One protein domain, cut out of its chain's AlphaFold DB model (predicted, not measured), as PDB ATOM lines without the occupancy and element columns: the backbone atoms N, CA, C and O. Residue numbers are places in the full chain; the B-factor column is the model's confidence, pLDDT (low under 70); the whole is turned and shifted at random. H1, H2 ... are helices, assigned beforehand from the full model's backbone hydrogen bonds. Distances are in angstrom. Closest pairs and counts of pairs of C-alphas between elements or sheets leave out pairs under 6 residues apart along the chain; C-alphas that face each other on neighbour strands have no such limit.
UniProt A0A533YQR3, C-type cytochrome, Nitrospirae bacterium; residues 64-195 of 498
ATOM      1  N   VAL A  64     209.952 222.955 219.233       71.69
ATOM      2  CA  VAL A  64     211.007 223.116 218.229       71.69
ATOM      3  C   VAL A  64     210.800 224.437 217.501       71.69
ATOM      4  O   VAL A  64     209.672 224.827 217.199       71.69
ATOM      5  N   GLN A  65     211.892 225.148 217.230       76.19
ATOM      6  CA  GLN A  65     211.858 226.359 216.417       76.19
ATOM      7  C   GLN A  65     211.919 225.995 214.936       76.19
ATOM      8  O   GLN A  65     212.822 225.295 214.482       76.19
ATOM      9  N   VAL A  66     210.966 226.504 214.167       79.56
ATOM     10  CA  VAL A  66     210.961 226.382 212.714       79.56
ATOM     11  C   VAL A  66     212.026 227.315 212.148       79.56
ATOM     12  O   VAL A  66     212.052 228.513 212.443       79.56
ATOM     13  N   ALA A  67     212.906 226.755 211.323       79.19
ATOM     14  CA  ALA A  67     213.887 227.511 210.558       79.19
ATOM     15  C   ALA A  67     213.268 228.127 209.294       79.19
ATOM     16  O   ALA A  67     212.388 227.521 208.673       79.19
ATOM     17  N   ASP A  68     213.783 229.296 208.905       85.06
ATOM     18  CA  ASP A  68     213.472 229.936 207.624       85.06
ATOM     19  C   ASP A  68     213.956 229.074 206.443       85.06
ATOM     20  O   ASP A  68     214.736 228.129 206.599       85.06
ATOM     21  N   TYR A  69     213.479 229.398 205.248       90.44
ATOM     22  CA  TYR A  69     213.870 228.739 204.013       90.44
ATOM     23  C   TYR A  69     215.253 229.203 203.544       90.44
ATOM     24  O   TYR A  69     215.588 230.390 203.575       90.44
ATOM     25  N   THR A  70     216.042 228.274 203.010       93.69
ATOM     26  CA  THR A  70     217.270 228.627 202.285       93.69
ATOM     27  C   THR A  70     216.940 229.417 201.006       93.69
ATOM     28  O   THR A  70     215.824 229.316 200.486       93.69
ATOM     29  N   PRO A  71     217.893 230.163 200.410       96.00
ATOM     30  CA  PRO A  71     217.648 230.869 199.147       96.00
ATOM     31  C   PRO A  71     217.132 229.964 198.014       96.00
ATOM     32  O   PRO A  71     216.294 230.384 197.213       96.00
ATOM     33  N   LEU A  72     217.599 228.710 197.963       96.69
ATOM     34  CA  LEU A  72     217.149 227.724 196.981       96.69
ATOM     35  C   LEU A  72     215.704 227.276 197.248       96.69
ATOM     36  O   LEU A  72     214.902 227.212 196.319       96.69
ATOM     37  N   GLU A  73     215.352 227.020 198.508       96.62
ATOM     38  CA  GLU A  73     213.986 226.662 198.911       96.62
ATOM     39  C   GLU A  73     213.002 227.818 198.687       96.62
ATOM     40  O   GLU A  73     211.906 227.594 198.180       96.62
ATOM     41  N   LEU A  74     213.398 229.066 198.973       96.06
ATOM     42  CA  LEU A  74     212.586 230.256 198.678       96.06
ATOM     43  C   LEU A  74     212.317 230.398 197.180       96.06
ATOM     44  O   LEU A  74     211.176 230.636 196.773       96.06
ATOM     45  N   ARG A  75     213.342 230.207 196.340       97.75
ATOM     46  CA  ARG A  75     213.161 230.161 194.882       97.75
ATOM     47  C   ARG A  75     212.195 229.041 194.495       97.75
ATOM     48  O   ARG A  75     211.288 229.274 193.702       97.75
ATOM     49  N   GLY A  76     212.342 227.860 195.087       97.81
ATOM     50  CA  GLY A  76     211.474 226.711 194.836       97.81
ATOM     51  C   GLY A  76     210.022 226.962 195.196       97.81
ATOM     52  O   GLY A  76     209.118 226.613 194.440       97.81
ATOM     53  N   ARG A  77     209.795 227.650 196.311       96.88
ATOM     54  CA  ARG A  77     208.478 228.106 196.739       96.88
ATOM     55  C   ARG A  77     207.868 229.092 195.745       96.88
ATOM     56  O   ARG A  77     206.684 228.987 195.430       96.88
ATOM     57  N   HIS A  78     208.656 230.024 195.207       97.50
ATOM     58  CA  HIS A  78     208.187 230.913 194.141       97.50
ATOM     59  C   HIS A  78     207.821 230.145 192.869       97.50
ATOM     60  O   HIS A  78     206.786 230.441 192.276       97.50
ATOM     61  N   VAL A  79     208.606 229.132 192.486       98.19
ATOM     62  CA  VAL A  79     208.265 228.238 191.368       98.19
ATOM     63  C   VAL A  79     206.954 227.503 191.661       98.19
ATOM     64  O   VAL A  79     206.035 227.574 190.858       98.19
ATOM     65  N   TYR A  80     206.794 226.902 192.843       97.31
ATOM     66  CA  TYR A  80     205.564 226.205 193.248       97.31
ATOM     67  C   TYR A  80     204.303 227.083 193.126       97.31
ATOM     68  O   TYR A  80     203.237 226.619 192.714       97.31
ATOM     69  N   ILE A  81     204.423 228.369 193.472       96.31
ATOM     70  CA  ILE A  81     203.338 229.349 193.339       96.31
ATOM     71  C   ILE A  81     203.112 229.726 191.872       96.31
ATOM     72  O   ILE A  81     201.966 229.701 191.421       96.31
ATOM     73  N   ARG A  82     204.185 230.050 191.135       97.06
ATOM     74  CA  ARG A  82     204.152 230.440 189.714       97.06
ATOM     75  C   ARG A  82     203.511 229.366 188.843       97.06
ATOM     76  O   ARG A  82     202.681 229.686 188.002       97.06
ATOM     77  N   GLU A  83     203.880 228.109 189.070       96.56
ATOM     78  CA  GLU A  83     203.377 226.944 188.334       96.56
ATOM     79  C   GLU A  83     201.964 226.519 188.778       96.56
ATOM     80  O   GLU A  83     201.388 225.580 188.229       96.56
ATOM     81  N   GLY A  84     201.385 227.186 189.785       93.81
ATOM     82  CA  GLY A  84     200.028 226.912 190.253       93.81
ATOM     83  C   GLY A  84     199.869 225.569 190.970       93.81
ATOM     84  O   GLY A  84     198.747 225.080 191.101       93.81
ATOM     85  N   CYS A  85     200.953 224.965 191.472       94.69
ATOM     86  CA  CYS A  85     200.904 223.660 192.137       94.69
ATOM     87  C   CYS A  85     199.910 223.655 193.312       94.69
ATOM     88  O   CYS A  85     199.182 222.683 193.516       94.69
ATOM     89  N   TRP A  86     199.820 224.778 194.032       92.81
ATOM     90  CA  TRP A  86     198.935 224.980 195.181       92.81
ATOM     91  C   TRP A  86     197.429 224.884 194.870       92.81
ATOM     92  O   TRP A  86     196.638 224.624 195.779       92.81
ATOM     93  N   TYR A  87     197.012 225.049 193.608       90.44
ATOM     94  CA  TYR A  87     195.611 224.857 193.216       90.44
ATOM     95  C   TYR A  87     195.166 223.398 193.366       90.44
ATOM     96  O   TYR A  87     194.006 223.134 193.689       90.44
ATOM     97  N   CYS A  88     196.087 222.454 193.152       93.25
ATOM     98  CA  CYS A  88     195.825 221.023 193.278       93.25
ATOM     99  C   CYS A  88     196.346 220.451 194.597       93.25
ATOM    100  O   CYS A  88     195.687 219.596 195.193       93.25
ATOM    101  N   HIS A  89     197.509 220.928 195.035       94.25
ATOM    102  CA  HIS A  89     198.262 220.431 196.173       94.25
ATOM    103  C   HIS A  89     198.264 221.463 197.300       94.25
ATOM    104  O   HIS A  89     199.083 222.382 197.342       94.25
ATOM    105  N   SER A  90     197.329 221.316 198.229       91.06
ATOM    106  CA  SER A  90     197.335 222.104 199.457       91.06
ATOM    107  C   SER A  90     198.564 221.792 200.311       91.06
ATOM    108  O   SER A  90     199.161 220.714 200.223       91.06
ATOM    109  N   GLN A  91     198.897 222.740 201.176       93.00
ATOM    110  CA  GLN A  91     199.860 222.561 202.252       93.00
ATOM    111  C   GLN A  91     199.167 222.789 203.596       93.00
ATOM    112  O   GLN A  91     199.538 223.681 204.357       93.00
ATOM    113  N   TYR A  92     198.105 222.019 203.853       92.25
ATOM    114  CA  TYR A  92     197.393 222.037 205.124       92.25
ATOM    115  C   TYR A  92     196.683 220.703 205.378       92.25
ATOM    116  O   TYR A  92     195.653 220.386 204.764       92.25
ATOM    117  N   ILE A  93     197.226 219.933 206.323       90.81
ATOM    118  CA  ILE A  93     196.564 218.751 206.877       90.81
ATOM    119  C   ILE A  93     195.601 219.228 207.954       90.81
ATOM    120  O   ILE A  93     196.007 219.753 208.993       90.81
ATOM    121  N   ARG A  94     194.313 219.046 207.687       89.56
ATOM    122  CA  ARG A  94     193.211 219.546 208.503       89.56
ATOM    123  C   ARG A  94     192.952 218.600 209.676       89.56
ATOM    124  O   ARG A  94     193.078 217.385 209.515       89.56
ATOM    125  N   PRO A  95     192.499 219.115 210.832       89.06
ATOM    126  CA  PRO A  95     192.068 218.300 211.965       89.06
ATOM    127  C   PRO A  95     190.674 217.693 211.715       89.06
ATOM    128  O   PRO A  95     189.729 217.939 212.459       89.06
ATOM    129  N   VAL A  96     190.523 216.933 210.630       85.62
ATOM    130  CA  VAL A  96     189.286 216.223 210.277       85.62
ATOM    131  C   VAL A  96     189.572 214.735 210.090       85.62
ATOM    132  O   VAL A  96     190.710 214.326 209.849       85.62
ATOM    133  N   THR A  97     188.535 213.914 210.229       80.06
ATOM    134  CA  THR A  97     188.648 212.452 210.257       80.06
ATOM    135  C   THR A  97     189.413 211.901 209.051       80.06
ATOM    136  O   THR A  97     189.080 212.189 207.904       80.06
ATOM    137  N   GLY A  98     190.434 211.082 209.319       76.12
ATOM    138  CA  GLY A  98     191.185 210.336 208.304       76.12
ATOM    139  C   GLY A  98     192.286 211.110 207.567       76.12
ATOM    140  O   GLY A  98     193.138 210.470 206.953       76.12
ATOM    141  N   GLU A  99     192.344 212.448 207.648       83.06
ATOM    142  CA  GLU A  99     193.442 213.205 207.017       83.06
ATOM    143  C   GLU A  99     194.786 212.889 207.667       83.06
ATOM    144  O   GLU A  99     195.777 212.675 206.965       83.06
ATOM    145  N   SER A 100     194.796 212.798 209.000       78.38
ATOM    146  CA  SER A 100     196.015 212.493 209.733       78.38
ATOM    147  C   SER A 100     196.571 211.129 209.352       78.38
ATOM    148  O   SER A 100     197.758 211.035 209.102       78.38
ATOM    149  N   LEU A 101     195.721 210.108 209.193       75.25
ATOM    150  CA  LEU A 101     196.116 208.763 208.752       75.25
ATOM    151  C   LEU A 101     196.685 208.744 207.324       75.25
ATOM    152  O   LEU A 101     197.561 207.941 207.021       75.25
ATOM    153  N   ARG A 102     196.193 209.618 206.438       76.94
ATOM    154  CA  ARG A 102     196.570 209.611 205.018       76.94
ATOM    155  C   ARG A 102     197.861 210.370 204.726       76.94
ATOM    156  O   ARG A 102     198.604 209.977 203.825       76.94
ATOM    157  N   TRP A 103     198.101 211.481 205.423       82.88
ATOM    158  CA  TRP A 103     199.179 212.410 205.067       82.88
ATOM    159  C   TRP A 103     200.166 212.703 206.185       82.88
ATOM    160  O   TRP A 103     201.235 213.227 205.886       82.88
ATOM    161  N   GLY A 104     199.873 212.354 207.435       82.50
ATOM    162  CA  GLY A 104     200.753 212.666 208.552       82.50
ATOM    163  C   GLY A 104     200.085 213.499 209.640       82.50
ATOM    164  O   GLY A 104     198.897 213.802 209.578       82.50
ATOM    165  N   PRO A 105     200.861 213.920 210.643       85.44
ATOM    166  CA  PRO A 105     200.390 214.762 211.732       85.44
ATOM    167  C   PRO A 105     199.740 216.051 211.223       85.44
ATOM    168  O   PRO A 105     200.233 216.668 210.271       85.44
ATOM    169  N   VAL A 106     198.663 216.459 211.901       88.88
ATOM    170  CA  VAL A 106     197.926 217.704 211.633       88.88
ATOM    171  C   VAL A 106     198.890 218.890 211.594       88.88
ATOM    172  O   VAL A 106     199.845 218.952 212.370       88.88
ATOM    173  N   SER A 107     198.657 219.815 210.665       90.75
ATOM    174  CA  SER A 107     199.473 221.019 210.516       90.75
ATOM    175  C   SER A 107     199.299 221.963 211.706       90.75
ATOM    176  O   SER A 107     198.176 222.249 212.123       90.75
ATOM    177  N   GLN A 108     200.409 222.486 212.220       89.31
ATOM    178  CA  GLN A 108     200.444 223.448 213.317       89.31
ATOM    179  C   GLN A 108     200.690 224.867 212.802       89.31
ATOM    180  O   GLN A 108     201.379 225.079 211.808       89.31
ATOM    181  N   THR A 109     200.174 225.866 213.519       84.56
ATOM    182  CA  THR A 109     200.295 227.281 213.129       84.56
ATOM    183  C   THR A 109     201.748 227.736 212.977       84.56
ATOM    184  O   THR A 109     202.051 228.492 212.057       84.56
ATOM    185  N   GLY A 110     202.650 227.259 213.844       86.56
ATOM    186  CA  GLY A 110     204.056 227.669 213.833       86.56
ATOM    187  C   GLY A 110     204.831 227.255 212.580       86.56
ATOM    188  O   GLY A 110     205.837 227.873 212.241       86.56
ATOM    189  N   GLU A 111     204.338 226.260 211.840       89.25
ATOM    190  CA  GLU A 111     204.971 225.779 210.607       89.25
ATOM    191  C   GLU A 111     204.963 226.829 209.494       89.25
ATOM    192  O   GLU A 111     205.849 226.840 208.647       89.25
ATOM    193  N   TYR A 112     203.998 227.747 209.534       89.06
ATOM    194  CA  TYR A 112     203.791 228.750 208.496       89.06
ATOM    195  C   TYR A 112     204.448 230.100 208.808       89.06
ATOM    196  O   TYR A 112     204.191 231.090 208.122       89.06
ATOM    197  N   ALA A 113     205.304 230.175 209.833       86.69
ATOM    198  CA  ALA A 113     205.917 231.425 210.292       86.69
ATOM    199  C   ALA A 113     206.613 232.225 209.172       86.69
ATOM    200  O   ALA A 113     206.637 233.462 209.201       86.69
ATOM    201  N   TYR A 114     207.153 231.516 208.179       86.56
ATOM    202  CA  TYR A 114     207.883 232.066 207.033       86.56
ATOM    203  C   TYR A 114     207.106 231.959 205.711       86.56
ATOM    204  O   TYR A 114     207.587 232.398 204.668       86.56
ATOM    205  N   ASP A 115     205.876 231.439 205.734       88.56
ATOM    206  CA  ASP A 115     205.068 231.243 204.535       88.56
ATOM    207  C   ASP A 115     204.189 232.451 204.225       88.56
ATOM    208  O   ASP A 115     203.207 232.742 204.908       88.56
ATOM    209  N   ARG A 116     204.500 233.151 203.128       84.38
ATOM    210  CA  ARG A 116     203.646 234.220 202.589       84.38
ATOM    211  C   ARG A 116     203.576 234.173 201.058       84.38
ATOM    212  O   ARG A 116     204.624 234.199 200.417       84.38
ATOM    213  N   PRO A 117     202.377 234.103 200.445       89.50
ATOM    214  CA  PRO A 117     201.075 233.824 201.066       89.50
ATOM    215  C   PRO A 117     200.985 232.375 201.570       89.50
ATOM    216  O   PRO A 117     201.689 231.509 201.062       89.50
ATOM    217  N   HIS A 118     200.102 232.093 202.525       90.69
ATOM    218  CA  HIS A 118     199.851 230.728 203.002       90.69
ATOM    219  C   HIS A 118     199.185 229.882 201.903       90.69
ATOM    220  O   HIS A 118     198.202 230.315 201.301       90.69
ATOM    221  N   LEU A 119     199.678 228.663 201.659       91.56
ATOM    222  CA  LEU A 119     199.239 227.792 200.553       91.56
ATOM    223  C   LEU A 119     198.259 226.698 201.008       91.56
ATOM    224  O   LEU A 119     198.293 225.559 200.542       91.56
ATOM    225  N   MET A 120     197.367 227.042 201.939       89.50
ATOM    226  CA  MET A 120     196.463 226.076 202.573       89.50
ATOM    227  C   MET A 120     195.438 225.494 201.590       89.50
ATOM    228  O   MET A 120     195.092 224.328 201.723       89.50
ATOM    229  N   SER A 121     195.008 226.281 200.593       81.62
ATOM    230  CA  SER A 121     193.963 225.965 199.601       81.62
ATOM    231  C   SER A 121     192.626 225.463 200.194       81.62
ATOM    232  O   SER A 121     192.537 224.798 201.227       81.62
ATOM    233  N   THR A 122     191.512 225.777 199.536       75.25
ATOM    234  CA  THR A 122     190.174 225.329 199.974       75.25
ATOM    235  C   THR A 122     189.730 224.038 199.288       75.25
ATOM    236  O   THR A 122     188.879 223.326 199.818       75.25
ATOM    237  N   ARG A 123     190.336 223.685 198.147       80.56
ATOM    238  CA  ARG A 123     190.013 222.487 197.358       80.56
ATOM    239  C   ARG A 123     191.207 221.537 197.315       80.56
ATOM    240  O   ARG A 123     192.346 221.972 197.203       80.56
ATOM    241  N   ARG A 124     190.931 220.232 197.383       80.12
ATOM    242  CA  ARG A 124     191.943 219.170 197.364       80.12
ATOM    243  C   ARG A 124     191.730 218.292 196.127       80.12
ATOM    244  O   ARG A 124     190.828 217.461 196.118       80.12
ATOM    245  N   ILE A 125     192.492 218.557 195.065       89.00
ATOM    246  CA  ILE A 125     192.451 217.776 193.814       89.00
ATOM    247  C   ILE A 125     193.528 216.686 193.858       89.00
ATOM    248  O   ILE A 125     193.247 215.527 193.567       89.00
ATOM    249  N   GLY A 126     194.746 217.056 194.260       89.06
ATOM    250  CA  GLY A 126     195.859 216.147 194.512       89.06
ATOM    251  C   GLY A 126     196.072 215.876 196.009       89.06
ATOM    252  O   GLY A 126     195.355 216.417 196.854       89.06
ATOM    253  N   PRO A 127     197.059 215.033 196.366       89.75
ATOM    254  CA  PRO A 127     197.476 214.845 197.754       89.75
ATOM    255  C   PRO A 127     197.971 216.150 198.388       89.75
ATOM    256  O   PRO A 127     198.514 217.015 197.696       89.75
ATOM    257  N   ASP A 128     197.826 216.251 199.712       92.38
ATOM    258  CA  ASP A 128     198.496 217.293 200.490       92.38
ATOM    259  C   ASP A 128     200.012 217.104 200.452       92.38
ATOM    260  O   ASP A 128     200.494 215.969 200.542       92.38
ATOM    261  N   LEU A 129     200.757 218.204 200.355       93.75
ATOM    262  CA  LEU A 129     202.216 218.160 200.287       93.75
ATOM    263  C   LEU A 129     202.919 218.658 201.554       93.75
ATOM    264  O   LEU A 129     204.138 218.543 201.616       93.75
ATOM    265  N   THR A 130     202.210 219.109 202.599       92.25
ATOM    266  CA  THR A 130     202.839 219.610 203.851       92.25
ATOM    267  C   THR A 130     203.796 218.604 204.481       92.25
ATOM    268  O   THR A 130     204.702 218.966 205.220       92.25
ATOM    269  N   ARG A 131     203.585 217.318 204.205       90.31
ATOM    270  CA  ARG A 131     204.327 216.189 204.762       90.31
ATOM    271  C   ARG A 131     204.937 215.315 203.673       90.31
ATOM    272  O   ARG A 131     205.080 214.110 203.867       90.31
ATOM    273  N   VAL A 132     205.238 215.861 202.494       91.38
ATOM    274  CA  VAL A 132     205.801 215.062 201.391       91.38
ATOM    275  C   VAL A 132     207.322 214.938 201.466       91.38
ATOM    276  O   VAL A 132     207.859 213.936 200.998       91.38
ATOM    277  N   GLY A 133     208.019 215.886 202.096       91.06
ATOM    278  CA  GLY A 133     209.478 215.898 202.136       91.06
ATOM    279  C   GLY A 133     210.043 214.626 202.759       91.06
ATOM    280  O   GLY A 133     209.560 214.168 203.799       91.06
ATOM    281  N   ARG A 134     211.035 214.015 202.109       88.06
ATOM    282  CA  ARG A 134     211.617 212.701 202.444       88.06
ATOM    283  C   ARG A 134     210.689 211.486 202.259       88.06
ATOM    284  O   ARG A 134     211.092 210.374 202.587       88.06
ATOM    285  N   LYS A 135     209.456 211.647 201.745       87.69
ATOM    286  CA  LYS A 135     208.587 210.504 201.374       87.69
ATOM    287  C   LYS A 135     209.094 209.820 200.107       87.69
ATOM    288  O   LYS A 135     209.091 208.596 200.027       87.69
ATOM    289  N   TYR A 136     209.488 210.628 199.128       90.19
ATOM    290  CA  TYR A 136     210.030 210.187 197.852       90.19
ATOM    291  C   TYR A 136     211.443 210.755 197.686       90.19
ATOM    292  O   TYR A 136     211.721 211.877 198.110       90.19
ATOM    293  N   GLY A 137     212.346 209.990 197.074       90.06
ATOM    294  CA  GLY A 137     213.662 210.502 196.686       90.06
ATOM    295  C   GLY A 137     213.570 211.553 195.573       90.06
ATOM    296  O   GLY A 137     212.602 211.580 194.814       90.06
ATOM    297  N   ASP A 138     214.606 212.380 195.423       92.44
ATOM    298  CA  ASP A 138     214.639 213.466 194.427       92.44
ATOM    299  C   ASP A 138     214.339 212.968 193.012       92.44
ATOM    300  O   ASP A 138     213.518 213.553 192.310       92.44
ATOM    301  N   GLY A 139     214.924 211.829 192.628       91.81
ATOM    302  CA  GLY A 139     214.699 211.187 191.332       91.81
ATOM    303  C   GLY A 139     213.231 210.869 191.033       91.81
ATOM    304  O   GLY A 139     212.799 210.968 189.887       91.81
ATOM    305  N   TRP A 140     212.435 210.555 192.061       94.62
ATOM    306  CA  TRP A 140     210.991 210.370 191.905       94.62
ATOM    307  C   TRP A 140     210.315 211.691 191.541       94.62
ATOM    308  O   TRP A 140     209.498 211.720 190.626       94.62
ATOM    309  N   HIS A 141     210.686 212.795 192.200       95.00
ATOM    310  CA  HIS A 141     210.164 214.120 191.864       95.00
ATOM    311  C   HIS A 141     210.591 214.549 190.459       95.00
ATOM    312  O   HIS A 141     209.784 215.138 189.742       95.00
ATOM    313  N   VAL A 142     211.812 214.218 190.030       94.69
ATOM    314  CA  VAL A 142     212.249 214.435 188.642       94.69
ATOM    315  C   VAL A 142     211.346 213.655 187.677       94.69
ATOM    316  O   VAL A 142     210.671 214.246 186.839       94.69
ATOM    317  N   ALA A 143     211.215 212.338 187.841       94.56
ATOM    318  CA  ALA A 143     210.334 211.539 186.986       94.56
ATOM    319  C   ALA A 143     208.888 212.077 186.978       94.56
ATOM    320  O   ALA A 143     208.277 212.203 185.916       94.56
ATOM    321  N   HIS A 144     208.377 212.472 188.148       95.31
ATOM    322  CA  HIS A 144     207.028 212.997 188.321       95.31
ATOM    323  C   HIS A 144     206.801 214.317 187.577       95.31
ATOM    324  O   HIS A 144     205.806 214.441 186.877       95.31
ATOM    325  N   HIS A 145     207.698 215.302 187.671       95.81
ATOM    326  CA  HIS A 145     207.516 216.568 186.947       95.81
ATOM    327  C   HIS A 145     207.736 216.414 185.433       95.81
ATOM    328  O   HIS A 145     207.140 217.158 184.649       95.81
ATOM    329  N   TRP A 146     208.583 215.465 185.014       95.12
ATOM    330  CA  TRP A 146     208.832 215.191 183.597       95.12
ATOM    331  C   TRP A 146     207.626 214.541 182.918       95.12
ATOM    332  O   TRP A 146     207.158 215.031 181.887       95.12
ATOM    333  N   GLU A 147     207.125 213.447 183.491       94.31
ATOM    334  CA  GLU A 147     205.938 212.728 183.038       94.31
ATOM    335  C   GLU A 147     205.245 212.078 184.248       94.31
ATOM    336  O   GLU A 147     205.603 210.963 184.638       94.31
ATOM    337  N   PRO A 148     204.237 212.743 184.846       95.25
ATOM    338  CA  PRO A 148     203.590 212.264 186.067       95.25
ATOM    339  C   PRO A 148     203.053 210.834 185.962       95.25
ATOM    340  O   PRO A 148     203.091 210.083 186.938       95.25
ATOM    341  N   ARG A 149     202.616 210.436 184.761       94.31
ATOM    342  CA  ARG A 149     202.055 209.109 184.484       94.31
ATOM    343  C   ARG A 149     203.095 207.987 184.516       94.31
ATOM    344  O   ARG A 149     202.723 206.826 184.640       94.31
ATOM    345  N   ASN A 150     204.389 208.308 184.503       92.19
ATOM    346  CA  ASN A 150     205.444 207.304 184.638       92.19
ATOM    347  C   ASN A 150     205.651 206.838 186.086       92.19
ATOM    348  O   ASN A 150     206.229 205.774 186.292       92.19
ATOM    349  N   VAL A 151     205.227 207.612 187.089       92.44
ATOM    350  CA  VAL A 151     205.314 207.224 188.513       92.44
ATOM    351  C   VAL A 151     203.945 207.086 189.174       92.44
ATOM    352  O   VAL A 151     203.814 206.380 190.169       92.44
ATOM    353  N   VAL A 152     202.925 207.743 188.621       92.00
ATOM    354  CA  VAL A 152     201.528 207.652 189.048       92.00
ATOM    355  C   VAL A 152     200.666 207.537 187.782       92.00
ATOM    356  O   VAL A 152     200.227 208.564 187.262       92.00
ATOM    357  N   PRO A 153     200.437 206.320 187.251       89.31
ATOM    358  CA  PRO A 153     199.731 206.090 185.983       89.31
ATOM    359  C   PRO A 153     198.389 206.819 185.844       89.31
ATOM    360  O   PRO A 153     198.111 207.398 184.797       89.31
ATOM    361  N   ASP A 154     197.612 206.885 186.928       89.00
ATOM    362  CA  ASP A 154     196.296 207.540 186.962       89.00
ATOM    363  C   ASP A 154     196.365 209.059 187.246       89.00
ATOM    364  O   ASP A 154     195.357 209.696 187.564       89.00
ATOM    365  N   SER A 155     197.555 209.670 187.195       92.38
ATOM    366  CA  SER A 155     197.733 211.087 187.522       92.38
ATOM    367  C   SER A 155     197.105 212.002 186.475       92.38
ATOM    368  O   SER A 155     197.365 211.887 185.280       92.38
ATOM    369  N   ILE A 156     196.345 212.991 186.944       94.25
ATOM    370  CA  ILE A 156     195.842 214.101 186.120       94.25
ATOM    371  C   ILE A 156     196.794 215.307 186.103       94.25
ATOM    372  O   ILE A 156     196.477 216.336 185.510       94.25
ATOM    373  N   MET A 157     197.936 215.217 186.793       95.38
ATOM    374  CA  MET A 157     198.914 216.301 186.849       95.38
ATOM    375  C   MET A 157     199.490 216.563 185.443       95.38
ATOM    376  O   MET A 157     199.828 215.607 184.732       95.38
ATOM    377  N   PRO A 158     199.608 217.836 185.018       95.62
ATOM    378  CA  PRO A 158     200.267 218.173 183.763       95.62
ATOM    379  C   PRO A 158     201.780 217.933 183.849       95.62
ATOM    380  O   PRO A 158     202.356 217.808 184.928       95.62
ATOM    381  N   ARG A 159     202.436 217.886 182.689       96.25
ATOM    382  CA  ARG A 159     203.901 217.831 182.597       96.25
ATOM    383  C   ARG A 159     204.495 219.229 182.745       96.25
ATOM    384  O   ARG A 159     203.889 220.193 182.282       96.25
ATOM    385  N   PHE A 160     205.716 219.309 183.270       96.56
ATOM    386  CA  PHE A 160     206.466 220.561 183.437       96.56
ATOM    387  C   PHE A 160     207.817 220.523 182.693       96.56
ATOM    388  O   PHE A 160     208.871 220.644 183.320       96.56
ATOM    389  N   PRO A 161     207.837 220.338 181.356       94.81
ATOM    390  CA  PRO A 161     209.080 220.189 180.592       94.81
ATOM    391  C   PRO A 161     209.996 221.424 180.645       94.81
ATOM    392  O   PRO A 161     211.197 221.290 180.455       94.81
ATOM    393  N   TRP A 162     209.469 222.615 180.942       95.50
ATOM    394  CA  TRP A 162     210.261 223.845 181.091       95.50
ATOM    395  C   TRP A 162     211.045 223.938 182.410       95.50
ATOM    396  O   TRP A 162     211.835 224.863 182.577       95.50
ATOM    397  N   LEU A 163     210.863 223.000 183.347       96.94
ATOM    398  CA  LEU A 163     211.712 222.864 184.543       96.94
ATOM    399  C   LEU A 163     213.000 222.068 184.268       96.94
ATOM    400  O   LEU A 163     213.753 221.753 185.191       96.94
ATOM    401  N   TYR A 164     213.249 221.737 183.003       95.88
ATOM    402  CA  TYR A 164     214.378 220.942 182.550       95.88
ATOM    403  C   TYR A 164     215.258 221.739 181.600       95.88
ATOM    404  O   TYR A 164     214.797 222.634 180.889       95.88
ATOM    405  N   GLU A 165     216.537 221.392 181.591       93.19
ATOM    406  CA  GLU A 165     217.463 221.835 180.560       93.19
ATOM    407  C   GLU A 165     217.072 221.225 179.203       93.19
ATOM    408  O   GLU A 165     216.597 220.084 179.157       93.19
ATOM    409  N   PRO A 166     217.294 221.930 178.079       85.31
ATOM    410  CA  PRO A 166     217.092 221.364 176.751       85.31
ATOM    411  C   PRO A 166     217.916 220.081 176.559       85.31
ATOM    412  O   PRO A 166     219.147 220.113 176.507       85.31
ATOM    413  N   THR A 167     217.238 218.939 176.441       78.50
ATOM    414  CA  THR A 167     217.896 217.642 176.263       78.50
ATOM    415  C   THR A 167     218.561 217.554 174.888       78.50
ATOM    416  O   THR A 167     217.937 217.835 173.865       78.50
ATOM    417  N   LYS A 168     219.825 217.116 174.845       74.12
ATOM    418  CA  LYS A 168     220.515 216.727 173.607       74.12
ATOM    419  C   LYS A 168     220.697 215.209 173.589       74.12
ATOM    420  O   LYS A 168     221.282 214.656 174.516       74.12
ATOM    421  N   GLY A 169     220.241 214.554 172.522       75.06
ATOM    422  CA  GLY A 169     220.357 213.100 172.366       75.06
ATOM    423  C   GLY A 169     219.444 212.312 173.313       75.06
ATOM    424  O   GLY A 169     218.357 212.769 173.655       75.06
ATOM    425  N   GLU A 170     219.891 211.124 173.718       72.94
ATOM    426  CA  GLU A 170     219.100 210.142 174.482       72.94
ATOM    427  C   GLU A 170     219.265 210.253 176.012       72.94
ATOM    428  O   GLU A 170     218.742 209.429 176.761       72.94
ATOM    429  N   ALA A 171     220.003 211.254 176.505       76.88
ATOM    430  CA  ALA A 171     220.250 211.406 177.937       76.88
ATOM    431  C   ALA A 171     218.956 211.725 178.719       76.88
ATOM    432  O   ALA A 171     218.110 212.474 178.218       76.88
ATOM    433  N   PRO A 172     218.802 211.235 179.967       80.00
ATOM    434  CA  PRO A 172     217.671 211.609 180.807       80.00
ATOM    435  C   PRO A 172     217.632 213.130 181.030       80.00
ATOM    436  O   PRO A 172     218.669 213.714 181.372       80.00
ATOM    437  N   PRO A 173     216.461 213.774 180.872       87.38
ATOM    438  CA  PRO A 173     216.276 215.193 181.150       87.38
ATOM    439  C   PRO A 173     216.803 215.576 182.533       87.38
ATOM    440  O   PRO A 173     216.497 214.922 183.530       87.38
ATOM    441  N   GLN A 174     217.581 216.654 182.588       91.00
ATOM    442  CA  GLN A 174     218.136 217.191 183.829       91.00
ATOM    443  C   GLN A 174     217.365 218.437 184.240       91.00
ATOM    444  O   GLN A 174     216.995 219.239 183.384       91.00
ATOM    445  N   LEU A 175     217.127 218.609 185.539       94.94
ATOM    446  CA  LEU A 175     216.464 219.806 186.047       94.94
ATOM    447  C   LEU A 175     217.327 221.045 185.784       94.94
ATOM    448  O   LEU A 175     218.531 221.038 186.058       94.94
ATOM    449  N   ASN A 176     216.685 222.118 185.333       96.62
ATOM    450  CA  ASN A 176     217.281 223.446 185.388       96.62
ATOM    451  C   ASN A 176     217.224 223.990 186.825       96.62
ATOM    452  O   ASN A 176     216.764 223.317 187.756       96.62
ATOM    453  N   ASP A 177     217.694 225.213 187.035       97.62
ATOM    454  CA  ASP A 177     217.749 225.788 188.378       97.62
ATOM    455  C   ASP A 177     216.374 225.951 189.045       97.62
ATOM    456  O   ASP A 177     216.265 225.775 190.258       97.62
ATOM    457  N   ASP A 178     215.318 226.250 188.279       97.94
ATOM    458  CA  ASP A 178     213.955 226.330 188.817       97.94
ATOM    459  C   ASP A 178     213.440 224.947 189.220       97.94
ATOM    460  O   ASP A 178     212.834 224.798 190.281       97.94
ATOM    461  N   GLY A 179     213.721 223.927 188.407       97.62
ATOM    462  CA  GLY A 179     213.396 222.540 188.722       97.62
ATOM    463  C   GLY A 179     214.093 222.052 189.994       97.62
ATOM    464  O   GLY A 179     213.447 221.485 190.875       97.62
ATOM    465  N   LYS A 180     215.398 222.324 190.135       97.62
ATOM    466  CA  LYS A 180     216.172 221.994 191.348       97.62
ATOM    467  C   LYS A 180     215.621 222.718 192.572       97.62
ATOM    468  O   LYS A 180     215.455 222.105 193.625       97.62
ATOM    469  N   ALA A 181     215.306 224.005 192.425       98.31
ATOM    470  CA  ALA A 181     214.724 224.805 193.489       98.31
ATOM    471  C   ALA A 181     213.367 224.240 193.934       98.31
ATOM    472  O   ALA A 181     213.138 224.067 195.130       98.31
ATOM    473  N   LEU A 182     212.490 223.889 192.985       98.25
ATOM    474  CA  LEU A 182     211.186 223.291 193.279       98.25
ATOM    475  C   LEU A 182     211.326 221.986 194.072       98.25
ATOM    476  O   LEU A 182     210.634 221.811 195.073       98.25
ATOM    477  N   VAL A 183     212.236 221.095 193.662       97.06
ATOM    478  CA  VAL A 183     212.503 219.849 194.399       97.06
ATOM    479  C   VAL A 183     213.022 220.144 195.806       97.06
ATOM    480  O   VAL A 183     212.509 219.555 196.754       97.06
ATOM    481  N   ALA A 184     213.949 221.093 195.974       97.00
ATOM    482  CA  ALA A 184     214.451 221.481 197.296       97.00
ATOM    483  C   ALA A 184     213.323 221.968 198.222       97.00
ATOM    484  O   ALA A 184     213.218 221.520 199.363       97.00
ATOM    485  N   TYR A 185     212.425 222.818 197.716       96.81
ATOM    486  CA  TYR A 185     211.263 223.279 198.477       96.81
ATOM    487  C   TYR A 185     210.324 222.129 198.862       96.81
ATOM    488  O   TYR A 185     209.935 222.016 200.020       96.81
ATOM    489  N   ILE A 186     209.995 221.239 197.922       96.00
ATOM    490  CA  ILE A 186     209.138 220.075 198.185       96.00
ATOM    491  C   ILE A 186     209.777 219.145 199.228       96.00
ATOM    492  O   ILE A 186     209.083 218.663 200.125       96.00
ATOM    493  N   GLN A 187     211.095 218.933 199.160       93.81
ATOM    494  CA  GLN A 187     211.827 218.116 200.131       93.81
ATOM    495  C   GLN A 187     211.901 218.746 201.526       93.81
ATOM    496  O   GLN A 187     211.999 218.023 202.520       93.81
ATOM    497  N   ARG A 188     211.806 220.075 201.617       92.38
ATOM    498  CA  ARG A 188     211.738 220.813 202.883       92.38
ATOM    499  C   ARG A 188     210.389 220.652 203.597       92.38
ATOM    500  O   ARG A 188     210.337 220.764 204.822       92.38
ATOM    501  N   LEU A 189     209.302 220.368 202.876       92.75
ATOM    502  CA  LEU A 189     207.959 220.309 203.460       92.75
ATOM    503  C   LEU A 189     207.831 219.191 204.505       92.75
ATOM    504  O   LEU A 189     207.962 218.001 204.205       92.75
ATOM    505  N   GLY A 190     207.530 219.593 205.741       88.12
ATOM    506  CA  GLY A 190     207.272 218.690 206.859       88.12
ATOM    507  C   GLY A 190     208.519 218.196 207.580       88.12
ATOM    508  O   GLY A 190     208.390 217.340 208.450       88.12
ATOM    509  N   THR A 191     209.706 218.721 207.259       85.75
ATOM    510  CA  THR A 191     210.952 218.389 207.975       85.75
ATOM    511  C   THR A 191     211.203 219.286 209.191       85.75
ATOM    512  O   THR A 191     212.131 219.041 209.948       85.75
ATOM    513  N   SER A 192     210.383 220.322 209.404       78.38
ATOM    514  CA  SER A 192     210.487 221.276 210.523       78.38
ATOM    515  C   SER A 192     209.855 220.808 211.838       78.38
ATOM    516  O   SER A 192     209.988 221.505 212.836       78.38
ATOM    517  N   ILE A 193     209.164 219.667 211.853       76.06
ATOM    518  CA  ILE A 193     208.418 219.161 213.022       76.06
ATOM    519  C   ILE A 193     209.065 217.906 213.637       76.06
ATOM    520  O   ILE A 193     208.374 217.068 214.223       76.06
ATOM    521  N   GLY A 194     210.377 217.758 213.433       69.88
ATOM    522  CA  GLY A 194     211.161 216.595 213.850       69.88
ATOM    523  C   GLY A 194     211.017 215.383 212.928       69.88
ATOM    524  O   GLY A 194     210.432 215.452 211.843       69.88
ATOM    525  N   ASP A 195     211.535 214.238 213.370       68.62
ATOM    526  CA  ASP A 195     211.534 212.974 212.618       68.62
ATOM    527  C   ASP A 195     210.235 212.171 212.811       68.62
ATOM    528  O   ASP A 195     210.226 210.958 213.029       68.62
TER     529      ASP A 195
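This is residues 64 to 195 of the 498 residues of the protein "C-type cytochrome" of Nitrospirae bacterium (UniProt A0A533YQR3). With little regular structure, H1 and H6 cross as a core and H5 packs on H6. The printed part has 132 residues with six named helices, H1 to H6, and no named strand: all helix. It is compact, radius of gyration of the C-alphas 15.0 A, spanning 48 by 33 by 26 A.

Find C-alpha 71 at (217.648, 230.869, 199.147); H1 runs 16.5 A to residue 82. H2 holds residues 85 to 88, H3 99 to 103, H4 109 to 112, H5 138 to 146. H6 runs from residue 177 to C-alpha 188, at (211.738, 220.813, 202.883).

H1 and H6 touch, about perpendicular at 81 degrees, closest at C-alphas 76 and 182, 3.8 A. H6 touches H5 with residues 183 to 187 alone, closest at C-alphas 141 and 183, 6.7 A. H2, H3 and H4 touch no helix. In H1, H3, H5 and H6 every O i to N i+4 pair is within hydrogen-bond range.

H5's two links are long; residues 194 to 195 are under 70 in pLDDT.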